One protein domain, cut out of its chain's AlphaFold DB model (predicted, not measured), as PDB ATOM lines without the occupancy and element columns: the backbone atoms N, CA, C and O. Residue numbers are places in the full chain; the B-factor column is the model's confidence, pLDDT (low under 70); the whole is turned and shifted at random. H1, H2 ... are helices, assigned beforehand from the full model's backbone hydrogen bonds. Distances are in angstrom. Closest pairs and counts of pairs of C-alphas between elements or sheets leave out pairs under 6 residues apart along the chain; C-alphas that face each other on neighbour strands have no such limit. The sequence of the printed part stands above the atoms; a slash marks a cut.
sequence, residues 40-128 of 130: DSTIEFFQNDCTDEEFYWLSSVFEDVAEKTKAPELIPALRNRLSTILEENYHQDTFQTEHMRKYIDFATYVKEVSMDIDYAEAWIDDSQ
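Overview. This is residues 40 to 128 of the 130 residues of an uncharacterized protein of Methanocorpusculum sp (UniProt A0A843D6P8). An elongated helix bundle has the long helix H6 along its length, with H4 beside H6 and H1 on the other side of H4, while H2 and H3 follow one after the other along H6. The long link of residues 84 to 97 and the short H5 lie at the end where H6 begins. The printed part has 89 residues with six named helices, H1 to H6 in order, and no named strand: the class is all helix. It is compact, with a radius of gyration of the C-alphas of 13.2 A, and spans 42 by 22 by 20 A.

Along the chain. H1, residues 40 to 48, begins at C-alpha 40 (25.189, -23.093, -34.177) and is 12.3 A long. H2 is residues 52 to 59 and H3 residues 62 to 69. H4, residues 74 to 83, is 14.3 A long. H5 is residues 98 to 103. H6, residues 106 to 128, is 33.8 A long and ends at C-alpha 128 (40.515, -8.594, -33.298).

Arrangement. H6 is the hub, touching three helices. H3 touches its residues 116 to 124 alone, at a shallow tilt of 24 degrees, the same way; the closest C-alphas, Glu 63 and Ala 120, are 4.0 A apart. H2 touches residues 109 to 117 alone, the closest C-alphas being Ser 59 and Val 113, 5.8 A. H4 touches H6 at a shallow tilt of 16 degrees, opposite ways, with the C-alphas of Ile 75 and Glu 121 closest at 6.2 A. H1 touches H4 at 2 degrees, a shallow tilt, the same way; the closest C-alphas, Gln 47 and Arg 81, are 5.8 A apart. H1 and H6 are apart. H5 is close to H2 but not clearly touching, with the C-alphas of Glu 53 and Met 100 closest at 7.6 A. Every O i to N i+4 pair is within hydrogen-bond range in H1, H2, H3, H4 and H5, and 15 of 19 in H6.

Size, cuts and confidence. The two C-alphas farthest apart, those of Asp 93 and Gln 128, are 42.5 A apart. The printed part has no cut. The link from H4 to H5 is long; the other links are tight. Mean pLDDT of the printed part is 95.3, and residues 126 to 128 are under 70.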
ATOM      1  N   ASP A  40      25.668 -22.221 -35.254       97.81
ATOM      2  CA  ASP A  40      25.189 -23.093 -34.177       97.81
ATOM      3  C   ASP A  40      24.779 -24.464 -34.732       97.81
ATOM      4  O   ASP A  40      25.226 -25.508 -34.250       97.81
ATOM      5  N   SER A  41      23.995 -24.468 -35.815       97.94
ATOM      6  CA  SER A  41      23.616 -25.706 -36.505       97.94
ATOM      7  C   SER A  41      24.816 -26.454 -37.100       97.94
ATOM      8  O   SER A  41      24.795 -27.683 -37.211       97.94
ATOM      9  N   THR A  42      25.826 -25.726 -37.576       98.25
ATOM     10  CA  THR A  42      27.049 -26.303 -38.149       98.25
ATOM     11  C   THR A  42      27.898 -26.977 -37.072       98.25
ATOM     12  O   THR A  42      28.353 -28.105 -37.262       98.25
ATOM     13  N   ILE A  43      28.040 -26.341 -35.909       98.38
ATOM     14  CA  ILE A  43      28.705 -26.920 -34.739       98.38
ATOM     15  C   ILE A  43      27.970 -28.180 -34.270       98.38
ATOM     16  O   ILE A  43      28.610 -29.207 -34.039       98.38
ATOM     17  N   GLU A  44      26.637 -28.137 -34.189       98.00
ATOM     18  CA  GLU A  44      25.829 -29.304 -33.816       98.00
ATOM     19  C   GLU A  44      26.054 -30.477 -34.782       98.00
ATOM     20  O   GLU A  44      26.213 -31.619 -34.341       98.00
ATOM     21  N   PHE A  45      26.124 -30.203 -36.088       98.31
ATOM     22  CA  PHE A  45      26.437 -31.216 -37.093       98.31
ATOM     23  C   PHE A  45      27.819 -31.835 -36.872       98.31
ATOM     24  O   PHE A  45      27.923 -33.062 -36.830       98.31
ATOM     25  N   PHE A  46      28.864 -31.019 -36.696       98.25
ATOM     26  CA  PHE A  46      30.218 -31.534 -36.475       98.25
ATOM     27  C   PHE A  46      30.306 -32.432 -35.244       98.25
ATOM     28  O   PHE A  46      31.009 -33.437 -35.281       98.25
ATOM     29  N   GLN A  47      29.572 -32.102 -34.182       96.25
ATOM     30  CA  GLN A  47      29.606 -32.842 -32.922       96.25
ATOM     31  C   GLN A  47      28.793 -34.143 -32.942       96.25
ATOM     32  O   GLN A  47      29.173 -35.085 -32.250       96.25
ATOM     33  N   ASN A  48      27.688 -34.205 -33.695       95.62
ATOM     34  CA  ASN A  48      26.703 -35.285 -33.540       95.62
ATOM     35  C   ASN A  48      26.442 -36.123 -34.801       95.62
ATOM     36  O   ASN A  48      26.030 -37.274 -34.679       95.62
ATOM     37  N   ASP A  49      26.643 -35.568 -35.998       96.62
ATOM     38  CA  ASP A  49      26.202 -36.190 -37.258       96.62
ATOM     39  C   ASP A  49      27.312 -36.353 -38.301       96.62
ATOM     40  O   ASP A  49      27.148 -37.125 -39.249       96.62
ATOM     41  N   CYS A  50      28.396 -35.589 -38.168       97.31
ATOM     42  CA  CYS A  50      29.512 -35.585 -39.101       97.31
ATOM     43  C   CYS A  50      30.387 -36.817 -38.885       97.31
ATOM     44  O   CYS A  50      30.957 -37.013 -37.806       97.31
ATOM     45  N   THR A  51      30.513 -37.642 -39.919       97.25
ATOM     46  CA  THR A  51      31.437 -38.781 -39.916       97.25
ATOM     47  C   THR A  51      32.891 -38.306 -39.930       97.25
ATOM     48  O   THR A  51      33.178 -37.179 -40.325       97.25
ATOM     49  N   ASP A  52      33.828 -39.162 -39.519       97.62
ATOM     50  CA  ASP A  52      35.257 -38.813 -39.542       97.62
ATOM     51  C   ASP A  52      35.735 -38.507 -40.976       97.62
ATOM     52  O   ASP A  52      36.490 -37.572 -41.204       97.62
ATOM     53  N   GLU A  53      35.233 -39.223 -41.983       97.81
ATOM     54  CA  GLU A  53      35.604 -38.940 -43.372       97.81
ATOM     55  C   GLU A  53      35.019 -37.621 -43.889       97.81
ATOM     56  O   GLU A  53      35.724 -36.859 -44.542       97.81
ATOM     57  N   GLU A  54      33.757 -37.307 -43.577       98.19
ATOM     58  CA  GLU A  54      33.194 -35.988 -43.898       98.19
ATOM     59  C   GLU A  54      33.977 -34.872 -43.202       98.19
ATOM     60  O   GLU A  54      34.241 -33.845 -43.818       98.19
ATOM     61  N   PHE A  55      34.373 -35.071 -41.941       98.56
ATOM     62  CA  PHE A  55      35.118 -34.072 -41.181       98.56
ATOM     63  C   PHE A  55      36.486 -33.781 -41.804       98.56
ATOM     64  O   PHE A  55      36.860 -32.614 -41.888       98.56
ATOM     65  N   TYR A  56      37.185 -34.809 -42.295       98.56
ATOM     66  CA  TYR A  56      38.427 -34.645 -43.052       98.56
ATOM     67  C   TYR A  56      38.215 -33.845 -44.338       98.56
ATOM     68  O   TYR A  56      38.891 -32.855 -44.567       98.56
ATOM     69  N   TRP A  57      37.241 -34.218 -45.171       98.38
ATOM     70  CA  TRP A  57      37.023 -33.500 -46.434       98.38
ATOM     71  C   TRP A  57      36.561 -32.056 -46.234       98.38
ATOM     72  O   TRP A  57      36.879 -31.188 -47.040       98.38
ATOM     73  N   LEU A  58      35.816 -31.792 -45.161       98.69
ATOM     74  CA  LEU A  58      35.370 -30.447 -44.815       98.69
ATOM     75  C   LEU A  58      36.477 -29.593 -44.185       98.69
ATOM     76  O   LEU A  58      36.310 -28.375 -44.146       98.69
ATOM     77  N   SER A  59      37.592 -30.172 -43.719       98.62
ATOM     78  CA  SER A  59      38.666 -29.377 -43.110       98.62
ATOM     79  C   SER A  59      39.297 -28.400 -44.095       98.62
ATOM     80  O   SER A  59      39.632 -27.281 -43.708       98.62
ATOM     81  N   SER A  60      39.304 -28.750 -45.385       97.00
ATOM     82  CA  SER A  60      39.798 -27.898 -46.470       97.00
ATOM     83  C   SER A  60      39.061 -26.562 -46.614       97.00
ATOM     84  O   SER A  60      39.592 -25.669 -47.258       97.00
ATOM     85  N   VAL A  61      37.864 -26.409 -46.032       98.50
ATOM     86  CA  VAL A  61      37.088 -25.152 -46.069       98.50
ATOM     87  C   VAL A  61      36.940 -24.487 -44.697       98.50
ATOM     88  O   VAL A  61      36.206 -23.509 -44.554       98.50
ATOM     89  N   PHE A  62      37.602 -24.993 -43.648       98.50
ATOM     90  CA  PHE A  62      37.502 -24.386 -42.313       98.50
ATOM     91  C   PHE A  62      38.026 -22.953 -42.291       98.50
ATOM     92  O   PHE A  62      37.425 -22.107 -41.626       98.50
ATOM     93  N   GLU A  63      39.097 -22.678 -43.039       97.50
ATOM     94  CA  GLU A  63      39.669 -21.343 -43.200       97.50
ATOM     95  C   GLU A  63      38.637 -20.362 -43.771       97.50
ATOM     96  O   GLU A  63      38.340 -19.350 -43.136       97.50
ATOM     97  N   ASP A  64      37.998 -20.713 -44.889       97.94
ATOM     98  CA  ASP A  64      36.982 -19.884 -45.545       97.94
ATOM     99  C   ASP A  64      35.757 -19.645 -44.648       97.94
ATOM    100  O   ASP A  64      35.214 -18.537 -44.574       97.94
ATOM    101  N   VAL A  65      35.304 -20.680 -43.928       98.12
ATOM    102  CA  VAL A  65      34.173 -20.561 -42.996       98.12
ATOM    103  C   VAL A  65      34.535 -19.638 -41.835       98.12
ATOM    104  O   VAL A  65      33.723 -18.782 -41.457       98.12
ATOM    105  N   ALA A  66      35.733 -19.781 -41.269       97.50
ATOM    106  CA  ALA A  66      36.223 -18.922 -40.199       97.50
ATOM    107  C   ALA A  66      36.399 -17.479 -40.683       97.50
ATOM    108  O   ALA A  66      35.961 -16.554 -39.997       97.50
ATOM    109  N   GLU A  67      36.945 -17.270 -41.883       96.06
ATOM    110  CA  GLU A  67      37.087 -15.946 -42.478       96.06
ATOM    111  C   GLU A  67      35.725 -15.273 -42.670       96.06
ATOM    112  O   GLU A  67      35.534 -14.124 -42.259       96.06
ATOM    113  N   LYS A  68      34.765 -15.995 -43.247       96.56
ATOM    114  CA  LYS A  68      33.442 -15.465 -43.585       96.56
ATOM    115  C   LYS A  68      32.587 -15.146 -42.365       96.56
ATOM    116  O   LYS A  68      31.821 -14.181 -42.385       96.56
ATOM    117  N   THR A  69      32.664 -15.974 -41.328       96.19
ATOM    118  CA  THR A  69      31.760 -15.883 -40.169       96.19
ATOM    119  C   THR A  69      32.374 -15.146 -38.993       96.19
ATOM    120  O   THR A  69      31.635 -14.564 -38.200       96.19
ATOM    121  N   LYS A  70      33.710 -15.169 -38.876       94.81
ATOM    122  CA  LYS A  70      34.465 -14.675 -37.715       94.81
ATOM    123  C   LYS A  70      33.913 -15.206 -36.385       94.81
ATOM    124  O   LYS A  70      33.954 -14.508 -35.375       94.81
ATOM    125  N   ALA A  71      33.362 -16.420 -36.393       95.12
ATOM    126  CA  ALA A  71      32.669 -17.004 -35.253       95.12
ATOM    127  C   ALA A  71      33.666 -17.655 -34.272       95.12
ATOM    128  O   ALA A  71      34.218 -18.714 -34.584       95.12
ATOM    129  N   PRO A  72      33.917 -17.063 -33.088       92.75
ATOM    130  CA  PRO A  72      34.933 -17.561 -32.158       92.75
ATOM    131  C   PRO A  72      34.602 -18.939 -31.566       92.75
ATOM    132  O   PRO A  72      35.501 -19.653 -31.129       92.75
ATOM    133  N   GLU A  73      33.333 -19.341 -31.550       96.50
ATOM    134  CA  GLU A  73      32.873 -20.655 -31.093       96.50
ATOM    135  C   GLU A  73      33.200 -21.807 -32.061       96.50
ATOM    136  O   GLU A  73      33.182 -22.969 -31.649       96.50
ATOM    137  N   LEU A  74      33.545 -21.510 -33.321       97.69
ATOM    138  CA  LEU A  74      33.843 -22.526 -34.331       97.69
ATOM    139  C   LEU A  74      35.118 -23.308 -33.988       97.69
ATOM    140  O   LEU A  74      35.092 -24.535 -33.932       97.69
ATOM    141  N   ILE A  75      36.221 -22.617 -33.699       97.81
ATOM    142  CA  ILE A  75      37.521 -23.243 -33.397       97.81
ATOM    143  C   ILE A  75      37.452 -24.224 -32.220       97.81
ATOM    144  O   ILE A  75      37.858 -25.378 -32.393       97.81
ATOM    145  N   PRO A  76      36.921 -23.861 -31.033       98.06
ATOM    146  CA  PRO A  76      36.823 -24.815 -29.935       98.06
ATOM    147  C   PRO A  76      35.902 -25.992 -30.273       98.06
ATOM    148  O   PRO A  76      36.166 -27.102 -29.809       98.06
ATOM    149  N   ALA A  77      34.866 -25.802 -31.097       98.38
ATOM    150  CA  ALA A  77      34.023 -26.902 -31.560       98.38
ATOM    151  C   ALA A  77      34.773 -27.868 -32.492       98.38
ATOM    152  O   ALA A  77      34.686 -29.081 -32.291       98.38
ATOM    153  N   LEU A  78      35.547 -27.355 -33.455       98.56
ATOM    154  CA  LEU A  78      36.376 -28.164 -34.355       98.56
ATOM    155  C   LEU A  78      37.462 -28.928 -33.583       98.56
ATOM    156  O   LEU A  78      37.622 -30.134 -33.773       98.56
ATOM    157  N   ARG A  79      38.157 -28.263 -32.646       98.56
ATOM    158  CA  ARG A  79      39.159 -28.908 -31.777       98.56
ATOM    159  C   ARG A  79      38.537 -29.976 -30.879       98.56
ATOM    160  O   ARG A  79      39.116 -31.048 -30.716       98.56
ATOM    161  N   ASN A  80      37.353 -29.710 -30.322       98.25
ATOM    162  CA  ASN A  80      36.610 -30.703 -29.550       98.25
ATOM    163  C   ASN A  80      36.283 -31.915 -30.427       98.25
ATOM    164  O   ASN A  80      36.645 -33.031 -30.057       98.25
ATOM    165  N   ARG A  81      35.717 -31.703 -31.623       98.06
ATOM    166  CA  ARG A  81      35.423 -32.795 -32.554       98.06
ATOM    167  C   ARG A  81      36.671 -33.611 -32.882       98.06
ATOM    168  O   ARG A  81      36.629 -34.828 -32.723       98.06
ATOM    169  N   LEU A  82      37.787 -32.975 -33.236       98.44
ATOM    170  CA  LEU A  82      39.044 -33.678 -33.509       98.44
ATOM    171  C   LEU A  82      39.506 -34.524 -32.309       98.44
ATOM    172  O   LEU A  82      39.918 -35.663 -32.490       98.44
ATOM    173  N   SER A  83      39.362 -34.017 -31.078       97.69
ATOM    174  CA  SER A  83      39.745 -34.748 -29.858       97.69
ATOM    175  C   SER A  83      38.908 -36.002 -29.566       97.69
ATOM    176  O   SER A  83      39.328 -36.845 -28.775       97.69
ATOM    177  N   THR A  84      37.735 -36.142 -30.197       97.06
ATOM    178  CA  THR A  84      36.899 -37.354 -30.090       97.06
ATOM    179  C   THR A  84      37.354 -38.482 -31.017       97.06
ATOM    180  O   THR A  84      36.912 -39.618 -30.845       97.06
ATOM    181  N   ILE A  85      38.225 -38.186 -31.988       96.12
ATOM    182  CA  ILE A  85      38.778 -39.174 -32.913       96.12
ATOM    183  C   ILE A  85      39.973 -39.824 -32.224       96.12
ATOM    184  O   ILE A  85      41.003 -39.193 -31.990       96.12
ATOM    185  N   LEU A  86      39.808 -41.093 -31.863       96.38
ATOM    186  CA  LEU A  86      40.786 -41.860 -31.099       96.38
ATOM    187  C   LEU A  86      41.420 -42.930 -31.982       96.38
ATOM    188  O   LEU A  86      40.723 -43.569 -32.773       96.38
ATOM    189  N   GLU A  87      42.723 -43.154 -31.816       96.94
ATOM    190  CA  GLU A  87      43.485 -44.122 -32.613       96.94
ATOM    191  C   GLU A  87      42.864 -45.524 -32.544       96.94
ATOM    192  O   GLU A  87      42.740 -46.199 -33.563       96.94
ATOM    193  N   GLU A  88      42.390 -45.946 -31.366       94.38
ATOM    194  CA  GLU A  88      41.768 -47.259 -31.167       94.38
ATOM    195  C   GLU A  88      40.477 -47.481 -31.968       94.38
ATOM    196  O   GLU A  88      40.109 -48.630 -32.218       94.38
ATOM    197  N   ASN A  89      39.806 -46.400 -32.375       92.50
ATOM    198  CA  ASN A  89      38.559 -46.426 -33.138       92.50
ATOM    199  C   ASN A  89      38.765 -45.982 -34.596       92.50
ATOM    200  O   ASN A  89      37.809 -45.958 -35.373       92.50
ATOM    201  N   TYR A  90      39.999 -45.635 -34.983       95.56
ATOM    202  CA  TYR A  90      40.329 -45.197 -36.333       95.56
ATOM    203  C   TYR A  90      40.449 -46.403 -37.274       95.56
ATOM    204  O   TYR A  90      41.523 -46.962 -37.511       95.56
ATOM    205  N   HIS A  91      39.313 -46.835 -37.813       93.56
ATOM    206  CA  HIS A  91      39.237 -47.965 -38.735       93.56
ATOM    207  C   HIS A  91      39.392 -47.497 -40.182       93.56
ATOM    208  O   HIS A  91      38.411 -47.352 -40.916       93.56
ATOM    209  N   GLN A  92      40.643 -47.263 -40.587       93.81
ATOM    210  CA  GLN A  92      40.987 -46.722 -41.905       93.81
ATOM    211  C   GLN A  92      40.360 -47.508 -43.068       93.81
ATOM    212  O   GLN A  92      39.987 -46.922 -44.076       93.81
ATOM    213  N   ASP A  93      40.203 -48.826 -42.941       94.06
ATOM    214  CA  ASP A  93      39.625 -49.709 -43.957       94.06
ATOM    215  C   ASP A  93      38.112 -49.522 -44.171       94.06
ATOM    216  O   ASP A  93      37.583 -49.962 -45.195       94.06
ATOM    217  N   THR A  94      37.428 -48.841 -43.249       94.56
ATOM    218  CA  THR A  94      35.976 -48.594 -43.304       94.56
ATOM    219  C   THR A  94      35.591 -47.317 -44.049       94.56
ATOM    220  O   THR A  94      34.411 -47.127 -44.353       94.56
ATOM    221  N   PHE A  95      36.565 -46.464 -44.391       96.69
ATOM    222  CA  PHE A  95      36.311 -45.253 -45.168       96.69
ATOM    223  C   PHE A  95      35.792 -45.569 -46.569       96.69
ATOM    224  O   PHE A  95      36.114 -46.598 -47.163       96.69
ATOM    225  N   GLN A  96      34.983 -44.664 -47.105       94.94
ATOM    226  CA  GLN A  96      34.312 -44.758 -48.394       94.94
ATOM    227  C   GLN A  96      35.278 -44.525 -49.553       94.94
ATOM    228  O   GLN A  96      35.250 -45.267 -50.544       94.94
ATOM    229  N   THR A  97      36.174 -43.549 -49.440       95.50
ATOM    230  CA  THR A  97      37.123 -43.224 -50.509       95.50
ATOM    231  C   THR A  97      38.374 -44.095 -50.452       95.50
ATOM    232  O   THR A  97      38.892 -44.456 -49.397       95.50
ATOM    233  N   GLU A  98      38.903 -44.442 -51.628       95.69
ATOM    234  CA  GLU A  98      40.169 -45.175 -51.718       95.69
ATOM    235  C   GLU A  98      41.342 -44.364 -51.162       95.69
ATOM    236  O   GLU A  98      42.248 -44.945 -50.568       95.69
ATOM    237  N   HIS A  99      41.303 -43.038 -51.326       94.62
ATOM    238  CA  HIS A  99      42.337 -42.143 -50.828       94.62
ATOM    239  C   HIS A  99      42.492 -42.260 -49.306       94.62
ATOM    240  O   HIS A  99      43.575 -42.602 -48.827       94.62
ATOM    241  N   MET A 100      41.391 -42.099 -48.567       97.12
ATOM    242  CA  MET A 100      41.380 -42.230 -47.109       97.12
ATOM    243  C   MET A 100      41.856 -43.615 -46.670       97.12
ATOM    244  O   MET A 100      42.751 -43.732 -45.831       97.12
ATOM    245  N   ARG A 101      41.354 -44.677 -47.318       97.50
ATOM    246  CA  ARG A 101      41.739 -46.062 -46.998       97.50
ATOM    247  C   ARG A 101      43.226 -46.371 -47.201       97.50
ATOM    248  O   ARG A 101      43.730 -47.300 -46.578       97.50
ATOM    249  N   LYS A 102      43.906 -45.683 -48.123       96.56
ATOM    250  CA  LYS A 102      45.286 -46.015 -48.523       96.56
ATOM    251  C   LYS A 102      46.345 -45.073 -47.977       96.56
ATOM    252  O   LYS A 102      47.473 -45.520 -47.777       96.56
ATOM    253  N   TYR A 103      46.015 -43.797 -47.810       96.62
ATOM    254  CA  TYR A 103      47.023 -42.754 -47.615       96.62
ATOM    255  C   TYR A 103      46.864 -41.986 -46.309       96.62
ATOM    256  O   TYR A 103      47.851 -41.447 -45.823       96.62
ATOM    257  N   ILE A 104      45.667 -41.979 -45.721       97.88
ATOM    258  CA  ILE A 104      45.377 -41.179 -44.531       97.88
ATOM    259  C   ILE A 104      45.317 -42.094 -43.306       97.88
ATOM    260  O   ILE A 104      44.258 -42.595 -42.922       97.88
ATOM    261  N   ASP A 105      46.483 -42.364 -42.716       97.88
ATOM    262  CA  ASP A 105      46.561 -43.003 -41.398       97.88
ATOM    263  C   ASP A 105      46.148 -42.027 -40.278       97.88
ATOM    264  O   ASP A 105      45.974 -40.830 -40.507       97.88
ATOM    265  N   PHE A 106      45.977 -42.534 -39.055       98.31
ATOM    266  CA  PHE A 106      45.523 -41.724 -37.918       98.31
ATOM    267  C   PHE A 106      46.427 -40.506 -37.657       98.31
ATOM    268  O   PHE A 106      45.941 -39.403 -37.410       98.31
ATOM    269  N   ALA A 107      47.749 -40.684 -37.735       98.25
ATOM    270  CA  ALA A 107      48.697 -39.605 -37.476       98.25
ATOM    271  C   ALA A 107      48.616 -38.508 -38.550       98.25
ATOM    272  O   ALA A 107      48.673 -37.321 -38.223       98.25
ATOM    273  N   THR A 108      48.460 -38.903 -39.814       98.31
ATOM    274  CA  THR A 108      48.268 -38.000 -40.954       98.31
ATOM    275  C   THR A 108      46.953 -37.246 -40.821       98.31
ATOM    276  O   THR A 108      46.967 -36.019 -40.875       98.31
ATOM    277  N   TYR A 109      45.857 -37.952 -40.528       98.56
ATOM    278  CA  TYR A 109      44.544 -37.359 -40.287       98.56
ATOM    279  C   TYR A 109      44.618 -36.244 -39.239       98.56
ATOM    280  O   TYR A 109      44.232 -35.105 -39.496       98.56
ATOM    281  N   VAL A 110      45.133 -36.564 -38.044       98.56
ATOM    282  CA  VAL A 110      45.179 -35.610 -36.926       98.56
ATOM    283  C   VAL A 110      46.060 -34.419 -37.269       98.56
ATOM    284  O   VAL A 110      45.704 -33.285 -36.954       98.56
ATOM    285  N   LYS A 111      47.198 -34.660 -37.924       98.50
ATOM    286  CA  LYS A 111      48.118 -33.600 -38.329       98.50
ATOM    287  C   LYS A 111      47.466 -32.641 -39.325       98.50
ATOM    288  O   LYS A 111      47.532 -31.438 -39.104       98.50
ATOM    289  N   GLU A 112      46.884 -33.153 -40.404       98.44
ATOM    290  CA  GLU A 112      46.320 -32.328 -41.479       98.44
ATOM    291  C   GLU A 112      45.112 -31.533 -40.986       98.44
ATOM    292  O   GLU A 112      45.120 -30.308 -41.068       98.44
ATOM    293  N   VAL A 113      44.157 -32.189 -40.320       98.69
ATOM    294  CA  VAL A 113      42.977 -31.501 -39.776       98.69
ATOM    295  C   VAL A 113      43.362 -30.488 -38.691       98.69
ATOM    296  O   VAL A 113      42.767 -29.417 -38.611       98.69
ATOM    297  N   SER A 114      44.368 -30.778 -37.854       98.44
ATOM    298  CA  SER A 114      44.849 -29.798 -36.868       98.44
ATOM    299  C   SER A 114      45.463 -28.570 -37.533       98.44
ATOM    300  O   SER A 114      45.230 -27.468 -37.048       98.44
ATOM    301  N   MET A 115      46.231 -28.740 -38.615       98.19
ATOM    302  CA  MET A 115      46.799 -27.610 -39.357       98.19
ATOM    303  C   MET A 115      45.693 -26.738 -39.955       98.19
ATOM    304  O   MET A 115      45.754 -25.522 -39.809       98.19
ATOM    305  N   ASP A 116      44.664 -27.341 -40.552       98.25
ATOM    306  CA  ASP A 116      43.532 -26.600 -41.124       98.25
ATOM    307  C   ASP A 116      42.761 -25.810 -40.054       98.25
ATOM    308  O   ASP A 116      42.369 -24.663 -40.275       98.25
ATOM    309  N   ILE A 117      42.596 -26.378 -38.852       98.31
ATOM    310  CA  ILE A 117      42.008 -25.660 -37.711       98.31
ATOM    311  C   ILE A 117      42.911 -24.501 -37.261       98.31
ATOM    312  O   ILE A 117      42.397 -23.425 -36.953       98.31
ATOM    313  N   ASP A 118      44.231 -24.695 -37.215       97.19
ATOM    314  CA  ASP A 118      45.183 -23.643 -36.837       97.19
ATOM    315  C   ASP A 118      45.169 -22.485 -37.859       97.19
ATOM    316  O   ASP A 118      45.207 -21.316 -37.467       97.19
ATOM    317  N   TYR A 119      45.056 -22.786 -39.160       95.50
ATOM    318  CA  TYR A 119      44.880 -21.771 -40.206       95.50
ATOM    319  C   TYR A 119      43.558 -21.016 -40.043       95.50
ATOM    320  O   TYR A 119      43.546 -19.786 -40.077       95.50
ATOM    321  N   ALA A 120      42.460 -21.726 -39.779       96.31
ATOM    322  CA  ALA A 120      41.161 -21.111 -39.526       96.31
ATOM    323  C   ALA A 120      41.164 -20.182 -38.294       96.31
ATOM    324  O   ALA A 120      40.555 -19.109 -38.323       96.31
ATOM    325  N   GLU A 121      41.866 -20.556 -37.219       95.81
ATOM    326  CA  GLU A 121      41.975 -19.749 -35.996       95.81
ATOM    327  C   GLU A 121      42.662 -18.402 -36.252       95.81
ATOM    328  O   GLU A 121      42.174 -17.368 -35.788       95.81
ATOM    329  N   ALA A 122      43.718 -18.385 -37.073       92.31
ATOM    330  CA  ALA A 122      44.436 -17.157 -37.419       92.31
ATOM    331  C   ALA A 122      43.517 -16.082 -38.034       92.31
ATOM    332  O   ALA A 122      43.669 -14.894 -37.748       92.31
ATOM    333  N   TRP A 123      42.504 -16.480 -38.812       89.44
ATOM    334  CA  TRP A 123      41.548 -15.546 -39.418       89.44
ATOM    335  C   TRP A 123      40.531 -14.959 -38.449       89.44
ATOM    336  O   TRP A 123      39.972 -13.888 -38.723       89.44
ATOM    337  N   ILE A 124      40.259 -15.645 -37.342       84.50
ATOM    338  CA  ILE A 124      39.418 -15.116 -36.268       84.50
ATOM    339  C   ILE A 124      40.239 -14.126 -35.437       84.50
ATOM    340  O   ILE A 124      39.762 -13.018 -35.174       84.50
ATOM    341  N   ASP A 125      41.491 -14.458 -35.127       76.00
ATOM    342  CA  ASP A 125      42.388 -13.610 -34.335       76.00
ATOM    343  C   ASP A 125      42.786 -12.311 -35.056       76.00
ATOM    344  O   ASP A 125      42.769 -11.237 -34.446       76.00
ATOM    345  N   ASP A 126      43.055 -12.353 -36.365       65.62
ATOM    346  CA  ASP A 126      43.408 -11.155 -37.146       65.62
ATOM    347  C   ASP A 126      42.261 -10.129 -37.230       65.62
ATOM    348  O   ASP A 126      42.497  -8.934 -37.413       65.62
ATOM    349  N   SER A 127      41.010 -10.555 -37.017       56.06
ATOM    350  CA  SER A 127      39.846  -9.657 -36.966       56.06
ATOM    351  C   SER A 127      39.679  -8.910 -35.632       56.06
ATOM    352  O   SER A 127      38.824  -8.029 -35.524       56.06
ATOM    353  N   GLN A 128      40.503  -9.230 -34.624       52.31
ATOM    354  CA  GLN A 128      40.515  -8.594 -33.298       52.31
ATOM    355  C   GLN A 128      41.572  -7.477 -33.174       52.31
ATOM    356  O   GLN A 128      41.731  -6.900 -32.093       52.31
TER     357      GLN A 128